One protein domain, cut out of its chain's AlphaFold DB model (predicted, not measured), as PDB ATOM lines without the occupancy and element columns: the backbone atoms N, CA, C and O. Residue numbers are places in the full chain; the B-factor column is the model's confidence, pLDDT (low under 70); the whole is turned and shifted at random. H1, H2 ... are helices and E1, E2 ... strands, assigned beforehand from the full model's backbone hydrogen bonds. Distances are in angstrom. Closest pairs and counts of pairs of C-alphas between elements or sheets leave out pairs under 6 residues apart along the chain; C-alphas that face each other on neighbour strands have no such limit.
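What this domain is: This is residues 442 to 573 of the 989 residues of the protein "Leucine Rich Repeat family protein" of Oxytricha trifallax (UniProt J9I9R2). A small, lopsided sandwich: the two-stranded sheet E1 and E4 covers part of a larger branched sheet of E2, E3, E5, E6, E7 and E8, their strands at 31 degrees, while the helix H1 only grazes the larger sheet. Residues 489 to 490, in the long link from E3 to E4, pair antiparallel with residues 502 to 503 of E4, a short pairing outside the named strands that ties this link to the two-stranded sheet. The printed part has 132 residues, in the order E1 to E7, H1, E8; the class is mixed, helices and strands, with 63 residues in named elements, under half, and both sheets are antiparallel. It is compact, with a radius of gyration of the C-alphas of 14.7 A and spans of 40 by 32 by 28 A.

Where its parts are: E1, residues 445 to 452, begins at C-alpha 445 (6.864, -35.413, 41.158) and is 22.7 A long. E2 is 474 to 478, E3 is 485 to 487, and E4, 501 to 508, is 21.5 A long. E5, 511 to 519, is 27.0 A long; E6 is 522 to 524 and E7 is 531 to 533. H1, 536 to 552, is 25.0 A long. E8, 566 to 572, is 19.2 A long and ends at C-alpha 572 (4.379, -37.433, 46.883).

How they stand to each other: E5 has E2 on one side, N 475 to O 518 at 2.9 A, and E6 and E8 on the other, N 517 to O 524 at 2.9 A and N 513 to O 570 at 2.9 A. E3 pairs with E2, N 476 to O 486 at 2.8 A, and E7 with E8, N 532 to O 567 at 2.9 A. E1 pairs with E4, N 447 to O 506 at 2.8 A. H1 is apart from E1 and E4; 11 of its 13 O i to N i+4 pairs are within hydrogen-bond range.

The domain as a whole: The C-alphas of Glu 442 and Asp 465, the two farthest apart, are 46.0 A apart. The printed part has no cut. The links E1 to E2, E3 to E4 and H1 to E8 are long. Mean pLDDT of the printed part is 78.0; residues 457 to 471, 493, 496, 552 and 561 are under 70.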
ATOM      1  N   GLU A 442       7.101 -25.483  41.546       72.69
ATOM      2  CA  GLU A 442       6.439 -26.087  42.696       72.69
ATOM      3  C   GLU A 442       7.016 -27.458  43.059       72.69
ATOM      4  O   GLU A 442       6.686 -27.994  44.114       72.69
ATOM      5  N   GLY A 443       7.931 -27.986  42.239       72.31
ATOM      6  CA  GLY A 443       8.629 -29.243  42.481       72.31
ATOM      7  C   GLY A 443       7.695 -30.447  42.459       72.31
ATOM      8  O   GLY A 443       7.706 -31.240  43.400       72.31
ATOM      9  N   TRP A 444       6.859 -30.549  41.427       79.94
ATOM     10  CA  TRP A 444       5.970 -31.691  41.234       79.94
ATOM     11  C   TRP A 444       6.776 -32.954  40.919       79.94
ATOM     12  O   TRP A 444       7.878 -32.890  40.369       79.94
ATOM     13  N   ILE A 445       6.211 -34.108  41.263       77.31
ATOM     14  CA  ILE A 445       6.864 -35.413  41.158       77.31
ATOM     15  C   ILE A 445       6.067 -36.298  40.203       77.31
ATOM     16  O   ILE A 445       4.849 -36.423  40.327       77.31
ATOM     17  N   GLU A 446       6.754 -36.934  39.257       81.69
ATOM     18  CA  GLU A 446       6.154 -37.924  38.364       81.69
ATOM     19  C   GLU A 446       5.816 -39.213  39.134       81.69
ATOM     20  O   GLU A 446       6.638 -39.752  39.872       81.69
ATOM     21  N   SER A 447       4.602 -39.731  38.964       84.12
ATOM     22  CA  SER A 447       4.146 -40.987  39.568       84.12
ATOM     23  C   SER A 447       3.385 -41.844  38.563       84.12
ATOM     24  O   SER A 447       2.592 -41.332  37.773       84.12
ATOM     25  N   LEU A 448       3.625 -43.159  38.602       87.50
ATOM     26  CA  LEU A 448       2.956 -44.155  37.764       87.50
ATOM     27  C   LEU A 448       1.827 -44.831  38.540       87.50
ATOM     28  O   LEU A 448       2.068 -45.563  39.499       87.50
ATOM     29  N   PHE A 449       0.606 -44.641  38.065       89.12
ATOM     30  CA  PHE A 449      -0.589 -45.309  38.553       89.12
ATOM     31  C   PHE A 449      -0.830 -46.561  37.720       89.12
ATOM     32  O   PHE A 449      -0.909 -46.478  36.496       89.12
ATOM     33  N   LYS A 450      -0.942 -47.718  38.373       90.06
ATOM     34  CA  LYS A 450      -1.272 -48.995  37.730       90.06
ATOM     35  C   LYS A 450      -2.568 -49.511  38.321       90.06
ATOM     36  O   LYS A 450      -2.644 -49.756  39.519       90.06
ATOM     37  N   LEU A 451      -3.556 -49.711  37.468       88.50
ATOM     38  CA  LEU A 451      -4.856 -50.226  37.850       88.50
ATOM     39  C   LEU A 451      -5.055 -51.605  37.228       88.50
ATOM     40  O   LEU A 451      -4.936 -51.763  36.017       88.50
ATOM     41  N   ASP A 452      -5.397 -52.589  38.052       86.25
ATOM     42  CA  ASP A 452      -5.923 -53.878  37.604       86.25
ATOM     43  C   ASP A 452      -7.383 -53.963  38.052       86.25
ATOM     44  O   ASP A 452      -7.652 -53.985  39.257       86.25
ATOM     45  N   ILE A 453      -8.323 -53.991  37.099       78.88
ATOM     46  CA  ILE A 453      -9.768 -54.000  37.389       78.88
ATOM     47  C   ILE A 453     -10.132 -55.161  38.327       78.88
ATOM     48  O   ILE A 453     -11.008 -55.002  39.178       78.88
ATOM     49  N   LYS A 454      -9.429 -56.302  38.241       73.38
ATOM     50  CA  LYS A 454      -9.697 -57.483  39.081       73.38
ATOM     51  C   LYS A 454      -9.511 -57.222  40.578       73.38
ATOM     52  O   LYS A 454     -10.056 -57.961  41.389       73.38
ATOM     53  N   ASN A 455      -8.758 -56.183  40.942       70.56
ATOM     54  CA  ASN A 455      -8.406 -55.851  42.323       70.56
ATOM     55  C   ASN A 455      -9.152 -54.608  42.849       70.56
ATOM     56  O   ASN A 455      -8.705 -53.962  43.799       70.56
ATOM     57  N   THR A 456     -10.278 -54.240  42.238       71.81
ATOM     58  CA  THR A 456     -11.062 -53.043  42.597       71.81
ATOM     59  C   THR A 456     -12.281 -53.380  43.460       71.81
ATOM     60  O   THR A 456     -12.681 -54.536  43.557       71.81
ATOM     61  N   SER A 457     -12.865 -52.385  44.140       61.81
ATOM     62  CA  SER A 457     -13.985 -52.569  45.089       61.81
ATOM     63  C   SER A 457     -15.346 -52.870  44.454       61.81
ATOM     64  O   SER A 457     -16.365 -52.782  45.133       61.81
ATOM     65  N   ILE A 458     -15.396 -53.178  43.164       58.62
ATOM     66  CA  ILE A 458     -16.649 -53.290  42.429       58.62
ATOM     67  C   ILE A 458     -17.106 -54.749  42.385       58.62
ATOM     68  O   ILE A 458     -16.484 -55.594  41.748       58.62
ATOM     69  N   PHE A 459     -18.244 -55.005  43.030       47.28
ATOM     70  CA  PHE A 459     -19.036 -56.222  42.858       47.28
ATOM     71  C   PHE A 459     -19.957 -56.168  41.621       47.28
ATOM     72  O   PHE A 459     -20.358 -57.220  41.152       47.28
ATOM     73  N   ASP A 460     -20.230 -54.995  41.029       47.38
ATOM     74  CA  ASP A 460     -21.190 -54.851  39.921       47.38
ATOM     75  C   ASP A 460     -20.824 -53.721  38.944       47.38
ATOM     76  O   ASP A 460     -21.511 -52.701  38.833       47.38
ATOM     77  N   LEU A 461     -19.788 -53.904  38.124       52.44
ATOM     78  CA  LEU A 461     -19.728 -53.100  36.898       52.44
ATOM     79  C   LEU A 461     -20.852 -53.506  35.922       52.44
ATOM     80  O   LEU A 461     -20.959 -52.889  34.869       52.44
ATOM     81  N   GLN A 462     -21.677 -54.522  36.247       47.00
ATOM     82  CA  GLN A 462     -22.594 -55.182  35.307       47.00
ATOM     83  C   GLN A 462     -21.903 -55.388  33.953       47.00
ATOM     84  O   GLN A 462     -22.500 -55.209  32.893       47.00
ATOM     85  N   MET A 463     -20.601 -55.707  33.984       48.22
ATOM     86  CA  MET A 463     -19.869 -56.022  32.768       48.22
ATOM     87  C   MET A 463     -20.428 -57.351  32.324       48.22
ATOM     88  O   MET A 463     -20.140 -58.372  32.943       48.22
ATOM     89  N   SER A 464     -21.295 -57.324  31.316       41.12
ATOM     90  CA  SER A 464     -21.792 -58.549  30.707       41.12
ATOM     91  C   SER A 464     -20.608 -59.471  30.396       41.12
ATOM     92  O   SER A 464     -19.520 -59.001  30.046       41.12
ATOM     93  N   ASP A 465     -20.812 -60.785  30.483       41.66
ATOM     94  CA  ASP A 465     -19.784 -61.804  30.213       41.66
ATOM     95  C   ASP A 465     -19.137 -61.688  28.807       41.66
ATOM     96  O   ASP A 465     -18.151 -62.362  28.496       41.66
ATOM     97  N   ASN A 466     -19.630 -60.785  27.949       40.94
ATOM     98  CA  ASN A 466     -19.086 -60.422  26.642       40.94
ATOM     99  C   ASN A 466     -17.914 -59.433  26.731       40.94
ATOM    100  O   ASN A 466     -17.832 -58.438  26.018       40.94
ATOM    101  N   PHE A 467     -16.916 -59.775  27.533       46.88
ATOM    102  CA  PHE A 467     -15.638 -59.074  27.646       46.88
ATOM    103  C   PHE A 467     -14.818 -58.991  26.333       46.88
ATOM    104  O   PHE A 467     -13.634 -58.645  26.390       46.88
ATOM    105  N   LYS A 468     -15.336 -59.425  25.179       45.16
ATOM    106  CA  LYS A 468     -14.523 -59.688  23.985       45.16
ATOM    107  C   LYS A 468     -14.230 -58.442  23.147       45.16
ATOM    108  O   LYS A 468     -13.091 -58.345  22.705       45.16
ATOM    109  N   ASP A 469     -15.139 -57.467  23.060       45.69
ATOM    110  CA  ASP A 469     -15.040 -56.456  21.990       45.69
ATOM    111  C   ASP A 469     -15.268 -54.988  22.415       45.69
ATOM    112  O   ASP A 469     -15.209 -54.100  21.570       45.69
ATOM    113  N   GLU A 470     -15.451 -54.677  23.707       51.16
ATOM    114  CA  GLU A 470     -15.655 -53.283  24.144       51.16
ATOM    115  C   GLU A 470     -14.381 -52.617  24.710       51.16
ATOM    116  O   GLU A 470     -13.627 -53.164  25.535       51.16
ATOM    117  N   HIS A 471     -14.119 -51.396  24.235       58.06
ATOM    118  CA  HIS A 471     -13.117 -50.494  24.796       58.06
ATOM    119  C   HIS A 471     -13.604 -49.940  26.140       58.06
ATOM    120  O   HIS A 471     -14.754 -49.526  26.276       58.06
ATOM    121  N   PHE A 472     -12.714 -49.902  27.135       72.12
ATOM    122  CA  PHE A 472     -13.012 -49.332  28.445       72.12
ATOM    123  C   PHE A 472     -12.241 -48.025  28.588       72.12
ATOM    124  O   PHE A 472     -11.018 -48.043  28.703       72.12
ATOM    125  N   ASN A 473     -12.948 -46.898  28.595       82.31
ATOM    126  CA  ASN A 473     -12.349 -45.626  28.983       82.31
ATOM    127  C   ASN A 473     -12.456 -45.513  30.501       82.31
ATOM    128  O   ASN A 473     -13.530 -45.233  31.037       82.31
ATOM    129  N   ILE A 474     -11.351 -45.811  31.180       87.50
ATOM    130  CA  ILE A 474     -11.220 -45.599  32.619       87.50
ATOM    131  C   ILE A 474     -10.519 -44.272  32.836       87.50
ATOM    132  O   ILE A 474      -9.513 -43.984  32.186       87.50
ATOM    133  N   PHE A 475     -11.036 -43.490  33.773       89.56
ATOM    134  CA  PHE A 475     -10.479 -42.200  34.145       89.56
ATOM    135  C   PHE A 475      -9.964 -42.233  35.582       89.56
ATOM    136  O   PHE A 475     -10.493 -42.965  36.417       89.56
ATOM    137  N   ILE A 476      -8.937 -41.441  35.871       91.38
ATOM    138  CA  ILE A 476      -8.460 -41.129  37.221       91.38
ATOM    139  C   ILE A 476      -8.795 -39.670  37.527       91.38
ATOM    140  O   ILE A 476      -8.693 -38.814  36.651       91.38
ATOM    141  N   HIS A 477      -9.204 -39.396  38.763       90.81
ATOM    142  CA  HIS A 477      -9.633 -38.073  39.214       90.81
ATOM    143  C   HIS A 477      -8.856 -37.673  40.462       90.81
ATOM    144  O   HIS A 477      -8.910 -38.395  41.457       90.81
ATOM    145  N   PHE A 478      -8.191 -36.517  40.437       89.12
ATOM    146  CA  PHE A 478      -7.413 -35.997  41.566       89.12
ATOM    147  C   PHE A 478      -8.057 -34.778  42.216       89.12
ATOM    148  O   PHE A 478      -8.676 -33.944  41.559       89.12
ATOM    149  N   ASP A 479      -7.841 -34.628  43.517       84.38
ATOM    150  CA  ASP A 479      -8.381 -33.517  44.290       84.38
ATOM    151  C   ASP A 479      -7.771 -32.151  43.953       84.38
ATOM    152  O   ASP A 479      -8.479 -31.144  44.023       84.38
ATOM    153  N   PHE A 480      -6.488 -32.110  43.583       82.00
ATOM    154  CA  PHE A 480      -5.796 -30.893  43.144       82.00
ATOM    155  C   PHE A 480      -6.144 -30.480  41.700       82.00
ATOM    156  O   PHE A 480      -5.939 -29.326  41.338       82.00
ATOM    157  N   ASP A 481      -6.748 -31.386  40.922       79.81
ATOM    158  CA  ASP A 481      -7.218 -31.163  39.543       79.81
ATOM    159  C   ASP A 481      -8.692 -30.751  39.497       79.81
ATOM    160  O   ASP A 481      -9.366 -30.924  38.486       79.81
ATOM    161  N   ASN A 482      -9.251 -30.290  40.623       80.81
ATOM    162  CA  ASN A 482     -10.695 -30.093  40.770       80.81
ATOM    163  C   ASN A 482     -11.526 -31.335  40.388       80.81
ATOM    164  O   ASN A 482     -12.720 -31.213  40.112       80.81
ATOM    165  N   TRP A 483     -10.923 -32.526  40.452       86.75
ATOM    166  CA  TRP A 483     -11.505 -33.808  40.058       86.75
ATOM    167  C   TRP A 483     -11.860 -33.940  38.571       86.75
ATOM    168  O   TRP A 483     -12.701 -34.774  38.219       86.75
ATOM    169  N   GLU A 484     -11.235 -33.148  37.697       84.38
ATOM    170  CA  GLU A 484     -11.298 -33.368  36.248       84.38
ATOM    171  C   GLU A 484     -10.802 -34.781  35.892       84.38
ATOM    172  O   GLU A 484      -9.982 -35.377  36.599       84.38
ATOM    173  N   ALA A 485     -11.368 -35.352  34.832       86.81
ATOM    174  CA  ALA A 485     -11.081 -36.701  34.386       86.81
ATOM    175  C   ALA A 485      -9.772 -36.727  33.592       86.81
ATOM    176  O   ALA A 485      -9.602 -35.982  32.625       86.81
ATOM    177  N   ASP A 486      -8.872 -37.645  33.941       85.94
ATOM    178  CA  ASP A 486      -7.721 -37.972  33.106       85.94
ATOM    179  C   ASP A 486      -7.781 -39.433  32.649       85.94
ATOM    180  O   ASP A 486      -7.918 -40.348  33.458       85.94
ATOM    181  N   LEU A 487      -7.707 -39.663  31.338       87.69
ATOM    182  CA  LEU A 487      -7.867 -40.987  30.732       87.69
ATOM    183  C   LEU A 487      -6.659 -41.881  31.056       87.69
ATOM    184  O   LEU A 487      -5.521 -41.463  30.839       87.69
ATOM    185  N   LEU A 488      -6.872 -43.111  31.534       88.00
ATOM    186  CA  LEU A 488      -5.790 -44.092  31.675       88.00
ATOM    187  C   LEU A 488      -5.489 -44.789  30.345       88.00
ATOM    188  O   LEU A 488      -6.382 -45.062  29.541       88.00
ATOM    189  N   GLU A 489      -4.228 -45.168  30.151       85.44
ATOM    190  CA  GLU A 489      -3.797 -45.959  29.006       85.44
ATOM    191  C   GLU A 489      -4.139 -47.447  29.183       85.44
ATOM    192  O   GLU A 489      -3.644 -48.129  30.086       85.44
ATOM    193  N   ASP A 490      -4.951 -47.964  28.263       83.94
ATOM    194  CA  ASP A 490      -5.301 -49.379  28.171       83.94
ATOM    195  C   ASP A 490      -4.108 -50.238  27.717       83.94
ATOM    196  O   ASP A 490      -3.642 -50.145  26.576       83.94
ATOM    197  N   GLN A 491      -3.643 -51.126  28.600       83.88
ATOM    198  CA  GLN A 491      -2.471 -51.970  28.349       83.88
ATOM    199  C   GLN A 491      -2.733 -53.110  27.358       83.88
ATOM    200  O   GLN A 491      -1.780 -53.746  26.895       83.88
ATOM    201  N   ARG A 492      -3.992 -53.330  26.944       70.88
ATOM    202  CA  ARG A 492      -4.318 -54.233  25.825       70.88
ATOM    203  C   ARG A 492      -3.616 -53.838  24.526       70.88
ATOM    204  O   ARG A 492      -3.335 -54.717  23.717       70.88
ATOM    205  N   LYS A 493      -3.301 -52.548  24.341       68.56
ATOM    206  CA  LYS A 493      -2.542 -52.043  23.183       68.56
ATOM    207  C   LYS A 493      -1.134 -52.628  23.093       68.56
ATOM    208  O   LYS A 493      -0.614 -52.786  21.996       68.56
ATOM    209  N   VAL A 494      -0.535 -52.953  24.239       73.88
ATOM    210  CA  VAL A 494       0.797 -53.562  24.318       73.88
ATOM    211  C   VAL A 494       0.695 -55.080  24.174       73.88
ATOM    212  O   VAL A 494       1.456 -55.691  23.429       73.88
ATOM    213  N   SER A 495      -0.243 -55.710  24.888       72.75
ATOM    214  CA  SER A 495      -0.478 -57.153  24.807       72.75
ATOM    215  C   SER A 495      -1.884 -57.519  25.271       72.75
ATOM    216  O   SER A 495      -2.331 -57.088  26.334       72.75
ATOM    217  N   LEU A 496      -2.546 -58.429  24.549       67.31
ATOM    218  CA  LEU A 496      -3.842 -58.999  24.944       67.31
ATOM    219  C   LEU A 496      -3.805 -59.689  26.320       67.31
ATOM    220  O   LEU A 496      -4.825 -59.751  27.008       67.31
ATOM    221  N   SER A 497      -2.635 -60.171  26.752       71.25
ATOM    222  CA  SER A 497      -2.442 -60.775  28.079       71.25
ATOM    223  C   SER A 497      -2.612 -59.780  29.238       71.25
ATOM    224  O   SER A 497      -2.889 -60.185  30.366       71.25
ATOM    225  N   LEU A 498      -2.498 -58.475  28.964       73.50
ATOM    226  CA  LEU A 498      -2.640 -57.386  29.936       73.50
ATOM    227  C   LEU A 498      -4.071 -56.834  30.000       73.50
ATOM    228  O   LEU A 498      -4.305 -55.725  30.471       73.50
ATOM    229  N   LYS A 499      -5.054 -57.609  29.541       73.94
ATOM    230  CA  LYS A 499      -6.472 -57.253  29.612       73.94
ATOM    231  C   LYS A 499      -6.917 -56.915  31.037       73.94
ATOM    232  O   LYS A 499      -6.658 -57.667  31.974       73.94
ATOM    233  N   GLY A 500      -7.647 -55.805  31.164       76.69
ATOM    234  CA  GLY A 500      -8.119 -55.293  32.452       76.69
ATOM    235  C   GLY A 500      -7.054 -54.520  33.231       76.69
ATOM    236  O   GLY A 500      -7.335 -54.087  34.346       76.69
ATOM    237  N   LYS A 501      -5.858 -54.327  32.654       85.69
ATOM    238  CA  LYS A 501      -4.797 -53.507  33.231       85.69
ATOM    239  C   LYS A 501      -4.707 -52.171  32.512       85.69
ATOM    240  O   LYS A 501      -4.688 -52.102  31.285       85.69
ATOM    241  N   PHE A 502      -4.618 -51.118  33.302       88.19
ATOM    242  CA  PHE A 502      -4.531 -49.739  32.860       88.19
ATOM    243  C   PHE A 502      -3.358 -49.089  33.568       88.19
ATOM    244  O   PHE A 502      -3.042 -49.442  34.707       88.19
ATOM    245  N   GLN A 503      -2.707 -48.142  32.910       89.62
ATOM    246  CA  GLN A 503      -1.639 -47.392  33.547       89.62
ATOM    247  C   GLN A 503      -1.681 -45.928  33.146       89.62
ATOM    248  O   GLN A 503      -2.179 -45.583  32.079       89.62
ATOM    249  N   GLN A 504      -1.158 -45.064  34.006       86.44
ATOM    250  CA  GLN A 504      -1.025 -43.655  33.688       86.44
ATOM    251  C   GLN A 504       0.096 -43.013  34.497       86.44
ATOM    252  O   GLN A 504       0.150 -43.164  35.714       86.44
ATOM    253  N   HIS A 505       0.951 -42.242  33.829       85.06
ATOM    254  CA  HIS A 505       1.871 -41.328  34.499       85.06
ATOM    255  C   HIS A 505       1.191 -39.978  34.766       85.06
ATOM    256  O   HIS A 505       0.509 -39.441  33.890       85.06
ATOM    257  N   ARG A 506       1.363 -39.429  35.971       86.00
ATOM    258  CA  ARG A 506       0.877 -38.095  36.361       86.00
ATOM    259  C   ARG A 506       1.953 -37.343  37.125       86.00
ATOM    260  O   ARG A 506       2.666 -37.942  37.928       86.00
ATOM    261  N   MET A 507       2.008 -36.030  36.926       83.75
ATOM    262  CA  MET A 507       2.707 -35.137  37.842       83.75
ATOM    263  C   MET A 507       1.822 -34.908  39.068       83.75
ATOM    264  O   MET A 507       0.640 -34.597  38.923       83.75
ATOM    265  N   LEU A 508       2.398 -35.036  40.259       82.56
ATOM    266  CA  LEU A 508       1.727 -34.789  41.532       82.56
ATOM    267  C   LEU A 508       2.385 -33.611  42.257       82.56
ATOM    268  O   LEU A 508       3.618 -33.560  42.318       82.56
ATOM    269  N   PRO A 509       1.605 -32.694  42.853       80.25
ATOM    270  CA  PRO A 509       2.157 -31.693  43.753       80.25
ATOM    271  C   PRO A 509       2.764 -32.372  44.988       80.25
ATOM    272  O   PRO A 509       2.358 -33.469  45.375       80.25
ATOM    273  N   GLN A 510       3.727 -31.712  45.634       75.12
ATOM    274  CA  GLN A 510       4.302 -32.236  46.874       75.12
ATOM    275  C   GLN A 510       3.247 -32.350  47.974       75.12
ATOM    276  O   GLN A 510       2.421 -31.454  48.159       75.12
ATOM    277  N   GLY A 511       3.345 -33.420  48.760       76.44
ATOM    278  CA  GLY A 511       2.450 -33.696  49.874       76.44
ATOM    279  C   GLY A 511       1.439 -34.785  49.564       76.44
ATOM    280  O   GLY A 511       1.731 -35.742  48.853       76.44
ATOM    281  N   ILE A 512       0.265 -34.668  50.177       80.88
ATOM    282  CA  ILE A 512      -0.774 -35.693  50.123       80.88
ATOM    283  C   ILE A 512      -1.835 -35.292  49.108       80.88
ATOM    284  O   ILE A 512      -2.458 -34.239  49.260       80.88
ATOM    285  N   SER A 513      -2.079 -36.182  48.149       85.25
ATOM    286  CA  SER A 513      -3.138 -36.062  47.148       85.25
ATOM    287  C   SER A 513      -4.131 -37.212  47.280       85.25
ATOM    288  O   SER A 513      -3.763 -38.346  47.607       85.25
ATOM    289  N   TYR A 514      -5.398 -36.913  47.004       88.38
ATOM    290  CA  TYR A 514      -6.499 -37.872  47.061       88.38
ATOM    291  C   TYR A 514      -7.025 -38.132  45.654       88.38
ATOM    292  O   TYR A 514      -7.142 -37.200  44.858       88.38
ATOM    293  N   TYR A 515      -7.373 -39.382  45.354       92.19
ATOM    294  CA  TYR A 515      -7.892 -39.746  44.038       92.19
ATOM    295  C   TYR A 515      -8.863 -40.924  44.068       92.19
ATOM    296  O   TYR A 515      -8.982 -41.643  45.061       92.19
ATOM    297  N   PHE A 516      -9.574 -41.095  42.959       92.00
ATOM    298  CA  PHE A 516     -10.419 -42.250  42.669       92.00
ATOM    299  C   PHE A 516     -10.463 -42.492  41.151       92.00
ATOM    300  O   PHE A 516      -9.969 -41.674  40.369       92.00
ATOM    301  N   TYR A 517     -11.058 -43.606  40.734       91.19
ATOM    302  CA  TYR A 517     -11.220 -43.981  39.329       91.19
ATOM    303  C   TYR A 517     -12.685 -43.927  38.899       91.19
ATOM    304  O   TYR A 517     -13.579 -44.093  39.726       91.19
ATOM    305  N   SER A 518     -12.960 -43.739  37.610       88.25
ATOM    306  CA  SER A 518     -14.323 -43.845  37.086       88.25
ATOM    307  C   SER A 518     -14.412 -44.581  35.753       88.25
ATOM    308  O   SER A 518     -13.464 -44.609  34.968       88.25
ATOM    309  N   TYR A 519     -15.572 -45.188  35.509       84.50
ATOM    310  CA  TYR A 519     -15.941 -45.817  34.243       84.50
ATOM    311  C   TYR A 519     -17.438 -45.619  33.991       84.50
ATOM    312  O   TYR A 519     -18.246 -45.850  34.889       84.50
ATOM    313  N   GLN A 520     -17.809 -45.159  32.789       78.62
ATOM    314  CA  GLN A 520     -19.202 -44.848  32.410       78.62
ATOM    315  C   GLN A 520     -19.958 -44.004  33.460       78.62
ATOM    316  O   GLN A 520     -21.158 -44.159  33.673       78.62
ATOM    317  N   GLY A 521     -19.245 -43.105  34.145       78.50
ATOM    318  CA  GLY A 521     -19.820 -42.232  35.168       78.50
ATOM    319  C   GLY A 521     -20.048 -42.868  36.545       78.50
ATOM    320  O   GLY A 521     -20.599 -42.188  37.413       78.50
ATOM    321  N   LYS A 522     -19.611 -44.116  36.771       84.44
ATOM    322  CA  LYS A 522     -19.550 -44.763  38.094       84.44
ATOM    323  C   LYS A 522     -18.158 -44.604  38.704       84.44
ATOM    324  O   LYS A 522     -17.168 -44.897  38.033       84.44
ATOM    325  N   ALA A 523     -18.074 -44.151  39.954       87.12
ATOM    326  CA  ALA A 523     -16.810 -43.959  40.675       87.12
ATOM    327  C   ALA A 523     -16.402 -45.199  41.500       87.12
ATOM    328  O   ALA A 523     -17.259 -45.878  42.056       87.12
ATOM    329  N   PHE A 524     -15.100 -45.490  41.607       87.62
ATOM    330  CA  PHE A 524     -14.555 -46.616  42.381       87.62
ATOM    331  C   PHE A 524     -13.118 -46.389  42.872       87.62
ATOM    332  O   PHE A 524     -12.411 -45.492  42.411       87.62
ATOM    333  N   VAL A 525     -12.673 -47.242  43.801       88.12
ATOM    334  CA  VAL A 525     -11.330 -47.221  44.403       88.12
ATOM    335  C   VAL A 525     -10.599 -48.554  44.211       88.12
ATOM    336  O   VAL A 525     -11.212 -49.625  44.184       88.12
ATOM    337  N   ASN A 526      -9.269 -48.511  44.093       84.19
ATOM    338  CA  ASN A 526      -8.428 -49.715  44.066       84.19
ATOM    339  C   ASN A 526      -8.251 -50.268  45.493       84.19
ATOM    340  O   ASN A 526      -7.910 -49.513  46.405       84.19
ATOM    341  N   ASN A 527      -8.470 -51.572  45.705       80.19
ATOM    342  CA  ASN A 527      -8.391 -52.178  47.037       80.19
ATOM    343  C   ASN A 527      -6.977 -52.368  47.575       80.19
ATOM    344  O   ASN A 527      -6.814 -52.471  48.788       80.19
ATOM    345  N   GLN A 528      -5.973 -52.401  46.703       81.81
ATOM    346  CA  GLN A 528      -4.580 -52.642  47.091       81.81
ATOM    347  C   GLN A 528      -3.833 -51.373  47.515       81.81
ATOM    348  O   GLN A 528      -2.722 -51.448  48.035       81.81
ATOM    349  N   GLU A 529      -4.422 -50.204  47.292       83.50
ATOM    350  CA  GLU A 529      -3.799 -48.913  47.571       83.50
ATOM    351  C   GLU A 529      -4.225 -48.366  48.941       83.50
ATOM    352  O   GLU A 529      -5.232 -48.787  49.513       83.50
ATOM    353  N   LYS A 530      -3.447 -47.425  49.494       85.88
ATOM    354  CA  LYS A 530      -3.778 -46.776  50.773       85.88
ATOM    355  C   LYS A 530      -5.057 -45.957  50.626       85.88
ATOM    356  O   LYS A 530      -5.223 -45.242  49.641       85.88
ATOM    357  N   LYS A 531      -5.926 -46.023  51.639       86.56
ATOM    358  CA  LYS A 531      -7.240 -45.376  51.628       86.56
ATOM    359  C   LYS A 531      -7.463 -44.503  52.850       86.56
ATOM    360  O   LYS A 531      -6.936 -44.783  53.926       86.56
ATOM    361  N   VAL A 532      -8.303 -43.490  52.685       85.44
ATOM    362  CA  VAL A 532      -8.848 -42.678  53.777       85.44
ATOM    363  C   VAL A 532     -10.367 -42.745  53.724       85.44
ATOM    364  O   VAL A 532     -10.958 -42.544  52.663       85.44
ATOM    365  N   LEU A 533     -10.982 -43.049  54.868       84.31
ATOM    366  CA  LEU A 533     -12.434 -43.032  55.034       84.31
ATOM    367  C   LEU A 533     -12.942 -41.594  54.944       84.31
ATOM    368  O   LEU A 533     -12.322 -40.678  55.490       84.31
ATOM    369  N   ILE A 534     -14.070 -41.410  54.264       83.38
ATOM    370  CA  ILE A 534     -14.715 -40.105  54.126       83.38
ATOM    371  C   ILE A 534     -16.126 -40.150  54.707       83.38
ATOM    372  O   ILE A 534     -16.848 -41.128  54.541       83.38
ATOM    373  N   ASP A 535     -16.506 -39.089  55.415       80.81
ATOM    374  CA  ASP A 535     -17.835 -38.963  56.007       80.81
ATOM    375  C   ASP A 535     -18.884 -38.480  54.989       80.81
ATOM    376  O   ASP A 535     -18.571 -38.015  53.888       80.81
ATOM    377  N   GLU A 536     -20.157 -38.563  55.376       80.94
ATOM    378  CA  GLU A 536     -21.281 -38.142  54.534       80.94
ATOM    379  C   GLU A 536     -21.227 -36.656  54.144       80.94
ATOM    380  O   GLU A 536     -21.640 -36.276  53.043       80.94
ATOM    381  N   TYR A 537     -20.673 -35.795  55.002       80.75
ATOM    382  CA  TYR A 537     -20.535 -34.371  54.704       80.75
ATOM    383  C   TYR A 537     -19.539 -34.137  53.558       80.75
ATOM    384  O   TYR A 537     -19.822 -33.399  52.604       80.75
ATOM    385  N   TYR A 538     -18.387 -34.805  53.605       81.12
ATOM    386  CA  TYR A 538     -17.378 -34.738  52.561       81.12
ATOM    387  C   TYR A 538     -17.878 -35.365  51.256       81.12
ATOM    388  O   TYR A 538     -17.678 -34.764  50.196       81.12
ATOM    389  N   LYS A 539     -18.612 -36.489  51.317       83.44
ATOM    390  CA  LYS A 539     -19.284 -37.081  50.143       83.44
ATOM    391  C   LYS A 539     -20.200 -36.061  49.452       83.44
ATOM    392  O   LYS A 539     -20.103 -35.867  48.238       83.44
ATOM    393  N   GLN A 540     -21.036 -35.340  50.205       82.12
ATOM    394  CA  GLN A 540     -21.909 -34.293  49.649       82.12
ATOM    395  C   GLN A 540     -21.126 -33.127  49.032       82.12
ATOM    396  O   GLN A 540     -21.477 -32.641  47.952       82.12
ATOM    397  N   SER A 541     -20.056 -32.670  49.693       83.62
ATOM    398  CA  SER A 541     -19.192 -31.623  49.140       83.62
ATOM    399  C   SER A 541     -18.520 -32.069  47.842       83.62
ATOM    400  O   SER A 541     -18.382 -31.258  46.922       83.62
ATOM    401  N   LEU A 542     -18.080 -33.323  47.768       84.38
ATOM    402  CA  LEU A 542     -17.397 -33.880  46.609       84.38
ATOM    403  C   LEU A 542     -18.350 -34.029  45.419       84.38
ATOM    404  O   LEU A 542     -18.021 -33.560  44.332       84.38
ATOM    405  N   ARG A 543     -19.581 -34.515  45.637       85.50
ATOM    406  CA  ARG A 543     -20.642 -34.550  44.608       85.50
ATOM    407  C   ARG A 543     -20.841 -33.189  43.932       85.50
ATOM    408  O   ARG A 543     -20.855 -33.103  42.707       85.50
ATOM    409  N   LYS A 544     -20.919 -32.100  44.708       83.94
ATOM    410  CA  LYS A 544     -21.051 -30.733  44.158       83.94
ATOM    411  C   LYS A 544     -19.852 -30.330  43.294       83.94
ATOM    412  O   LYS A 544     -20.037 -29.713  42.245       83.94
ATOM    413  N   LYS A 545     -18.632 -30.676  43.721       84.44
ATOM    414  CA  LYS A 545     -17.405 -30.394  42.959       84.44
ATOM    415  C   LYS A 545     -17.360 -31.175  41.648       84.44
ATOM    416  O   LYS A 545     -17.068 -30.578  40.621       84.44
ATOM    417  N   LEU A 546     -17.740 -32.450  41.660       83.88
ATOM    418  CA  LEU A 546     -17.770 -33.298  40.466       83.88
ATOM    419  C   LEU A 546     -18.800 -32.826  39.436       83.88
ATOM    420  O   LEU A 546     -18.515 -32.817  38.243       83.88
ATOM    421  N   VAL A 547     -19.967 -32.344  39.879       83.12
ATOM    422  CA  VAL A 547     -20.946 -31.719  38.971       83.12
ATOM    423  C   VAL A 547     -20.338 -30.505  38.270       83.12
ATOM    424  O   VAL A 547     -20.556 -30.319  37.073       83.12
ATOM    425  N   LYS A 548     -19.559 -29.683  38.982       81.62
ATOM    426  CA  LYS A 548     -18.841 -28.559  38.367       81.62
ATOM    427  C   LYS A 548     -17.758 -29.051  37.400       81.62
ATOM    428  O   LYS A 548     -17.732 -28.573  36.270       81.62
ATOM    429  N   ALA A 549     -16.944 -30.020  37.820       77.06
ATOM    430  CA  ALA A 549     -15.876 -30.605  37.011       77.06
ATOM    431  C   ALA A 549     -16.424 -31.182  35.699       77.06
ATOM    432  O   ALA A 549     -15.943 -30.828  34.637       77.06
ATOM    433  N   SER A 550     -17.529 -31.932  35.742       77.62
ATOM    434  CA  SER A 550     -18.155 -32.537  34.551       77.62
ATOM    435  C   SER A 550     -18.594 -31.543  33.466       77.62
ATOM    436  O   SER A 550     -18.782 -31.927  32.314       77.62
ATOM    437  N   LYS A 551     -18.778 -30.259  33.812       75.88
ATOM    438  CA  LYS A 551     -19.099 -29.188  32.850       75.88
ATOM    439  C   LYS A 551     -17.861 -28.565  32.203       75.88
ATOM    440  O   LYS A 551     -17.999 -27.868  31.205       75.88
ATOM    441  N   GLN A 552     -16.697 -28.741  32.819       66.94
ATOM    442  CA  GLN A 552     -15.420 -28.129  32.439       66.94
ATOM    443  C   GLN A 552     -14.391 -29.183  31.990       66.94
ATOM    444  O   GLN A 552     -13.332 -28.831  31.482       66.94
ATOM    445  N   ASP A 553     -14.736 -30.461  32.153       70.62
ATOM    446  CA  ASP A 553     -13.904 -31.624  31.890       70.62
ATOM    447  C   ASP A 553     -13.538 -31.776  30.410       70.62
ATOM    448  O   ASP A 553     -14.371 -31.611  29.516       70.62
ATOM    449  N   ARG A 554     -12.286 -32.172  30.159       71.69
ATOM    450  CA  ARG A 554     -11.726 -32.354  28.812       71.69
ATOM    451  C   ARG A 554     -12.461 -33.417  27.997       71.69
ATOM    452  O   ARG A 554     -12.556 -33.287  26.780       71.69
ATOM    453  N   PHE A 555     -12.943 -34.464  28.656       77.56
ATOM    454  CA  PHE A 555     -13.548 -35.627  28.016       77.56
ATOM    455  C   PHE A 555     -15.078 -35.602  28.068       77.56
ATOM    456  O   PHE A 555     -15.724 -36.514  27.554       77.56
ATOM    457  N   GLY A 556     -15.668 -34.567  28.677       76.12
ATOM    458  CA  GLY A 556     -17.110 -34.479  28.898       76.12
ATOM    459  C   GLY A 556     -17.640 -35.581  29.818       76.12
ATOM    460  O   GLY A 556     -18.814 -35.955  29.715       76.12
ATOM    461  N   VAL A 557     -16.794 -36.131  30.697       80.81
ATOM    462  CA  VAL A 557     -17.165 -37.237  31.586       80.81
ATOM    463  C   VAL A 557     -18.119 -36.726  32.658       80.81
ATOM    464  O   VAL A 557     -17.783 -35.888  33.496       80.81
ATOM    465  N   LYS A 558     -19.339 -37.264  32.653       82.19
ATOM    466  CA  LYS A 558     -20.330 -37.023  33.701       82.19
ATOM    467  C   LYS A 558     -20.315 -38.179  34.690       82.19
ATOM    468  O   LYS A 558     -20.513 -39.326  34.305       82.19
ATOM    469  N   ILE A 559     -20.098 -37.860  35.961       81.00
ATOM    470  CA  ILE A 559     -20.198 -38.819  37.062       81.00
ATOM    471  C   ILE A 559     -21.618 -38.738  37.612       81.00
ATOM    472  O   ILE A 559     -22.034 -37.690  38.110       81.00
ATOM    473  N   PHE A 560     -22.362 -39.829  37.476       72.00
ATOM    474  CA  PHE A 560     -23.769 -39.911  37.870       72.00
ATOM    475  C   PHE A 560     -23.961 -40.709  39.159       72.00
ATOM    476  O   PHE A 560     -24.912 -40.451  39.890       72.00
ATOM    477  N   ASP A 561     -23.044 -41.633  39.451       69.44
ATOM    478  CA  ASP A 561     -23.127 -42.545  40.587       69.44
ATOM    479  C   ASP A 561     -21.864 -42.411  41.448       69.44
ATOM    480  O   ASP A 561     -20.794 -42.942  41.131       69.44
ATOM    481  N   PHE A 562     -21.977 -41.579  42.488       76.44
ATOM    482  CA  PHE A 562     -20.890 -41.263  43.409       76.44
ATOM    483  C   PHE A 562     -21.255 -41.724  44.819       76.44
ATOM    484  O   PHE A 562     -21.721 -40.927  45.646       76.44
ATOM    485  N   ASP A 563     -21.050 -43.012  45.071       74.25
ATOM    486  CA  ASP A 563     -21.142 -43.617  46.394       74.25
ATOM    487  C   ASP A 563     -19.819 -44.308  46.747       74.25
ATOM    488  O   ASP A 563     -19.552 -45.448  46.372       74.25
ATOM    489  N   LEU A 564     -18.931 -43.552  47.396       78.56
ATOM    490  CA  LEU A 564     -17.617 -44.015  47.834       78.56
ATOM    491  C   LEU A 564     -17.488 -43.826  49.338       78.56
ATOM    492  O   LEU A 564     -17.555 -42.695  49.812       78.56
ATOM    493  N   ASP A 565     -17.202 -44.898  50.071       84.12
ATOM    494  CA  ASP A 565     -16.903 -44.828  51.511       84.12
ATOM    495  C   ASP A 565     -15.469 -44.370  51.813       84.12
ATOM    496  O   ASP A 565     -15.136 -43.981  52.933       84.12
ATOM    497  N   SER A 566     -14.588 -44.416  50.812       86.94
ATOM    498  CA  SER A 566     -13.181 -44.042  50.953       86.94
ATOM    499  C   SER A 566     -12.592 -43.504  49.651       86.94
ATOM    500  O   SER A 566     -13.151 -43.718  48.577       86.94
ATOM    501  N   LEU A 567     -11.453 -42.818  49.754       89.25
ATOM    502  CA  LEU A 567     -10.631 -42.361  48.627       89.25
ATOM    503  C   LEU A 567      -9.236 -42.981  48.691       89.25
ATOM    504  O   LEU A 567      -8.719 -43.204  49.791       89.25
ATOM    505  N   ASN A 568      -8.609 -43.196  47.534       90.69
ATOM    506  CA  ASN A 568      -7.198 -43.565  47.445       90.69
ATOM    507  C   ASN A 568      -6.318 -42.367  47.831       90.69
ATOM    508  O   ASN A 568      -6.681 -41.211  47.591       90.69
ATOM    509  N   VAL A 569      -5.162 -42.642  48.439       89.06
ATOM    510  CA  VAL A 569      -4.232 -41.620  48.940       89.06
ATOM    511  C   VAL A 569      -2.808 -41.913  48.508       89.06
ATOM    512  O   VAL A 569      -2.301 -43.019  48.707       89.06
ATOM    513  N   ILE A 570      -2.139 -40.879  48.000       86.25
ATOM    514  CA  ILE A 570      -0.716 -40.900  47.665       86.25
ATOM    515  C   ILE A 570       0.011 -39.745  48.357       86.25
ATOM    516  O   ILE A 570      -0.493 -38.627  48.424       86.25
ATOM    517  N   GLU A 571       1.193 -40.035  48.898       84.06
ATOM    518  CA  GLU A 571       2.097 -39.053  49.500       84.06
ATOM    519  C   GLU A 571       3.298 -38.887  48.562       84.06
ATOM    520  O   GLU A 571       4.150 -39.771  48.468       84.06
ATOM    521  N   ALA A 572       3.321 -37.784  47.815       79.00
ATOM    522  CA  ALA A 572       4.379 -37.433  46.883       79.00
ATOM    523  C   ALA A 572       5.439 -36.593  47.609       79.00
ATOM    524  O   ALA A 572       5.287 -35.388  47.820       79.00
ATOM    525  N   THR A 573       6.528 -37.245  48.008       72.88
ATOM    526  CA  THR A 573       7.682 -36.606  48.653       72.88
ATOM    527  C   THR A 573       8.970 -37.079  47.999       72.88
ATOM    528  O   THR A 573       9.095 -38.262  47.680       72.88
TER     529      THR A 573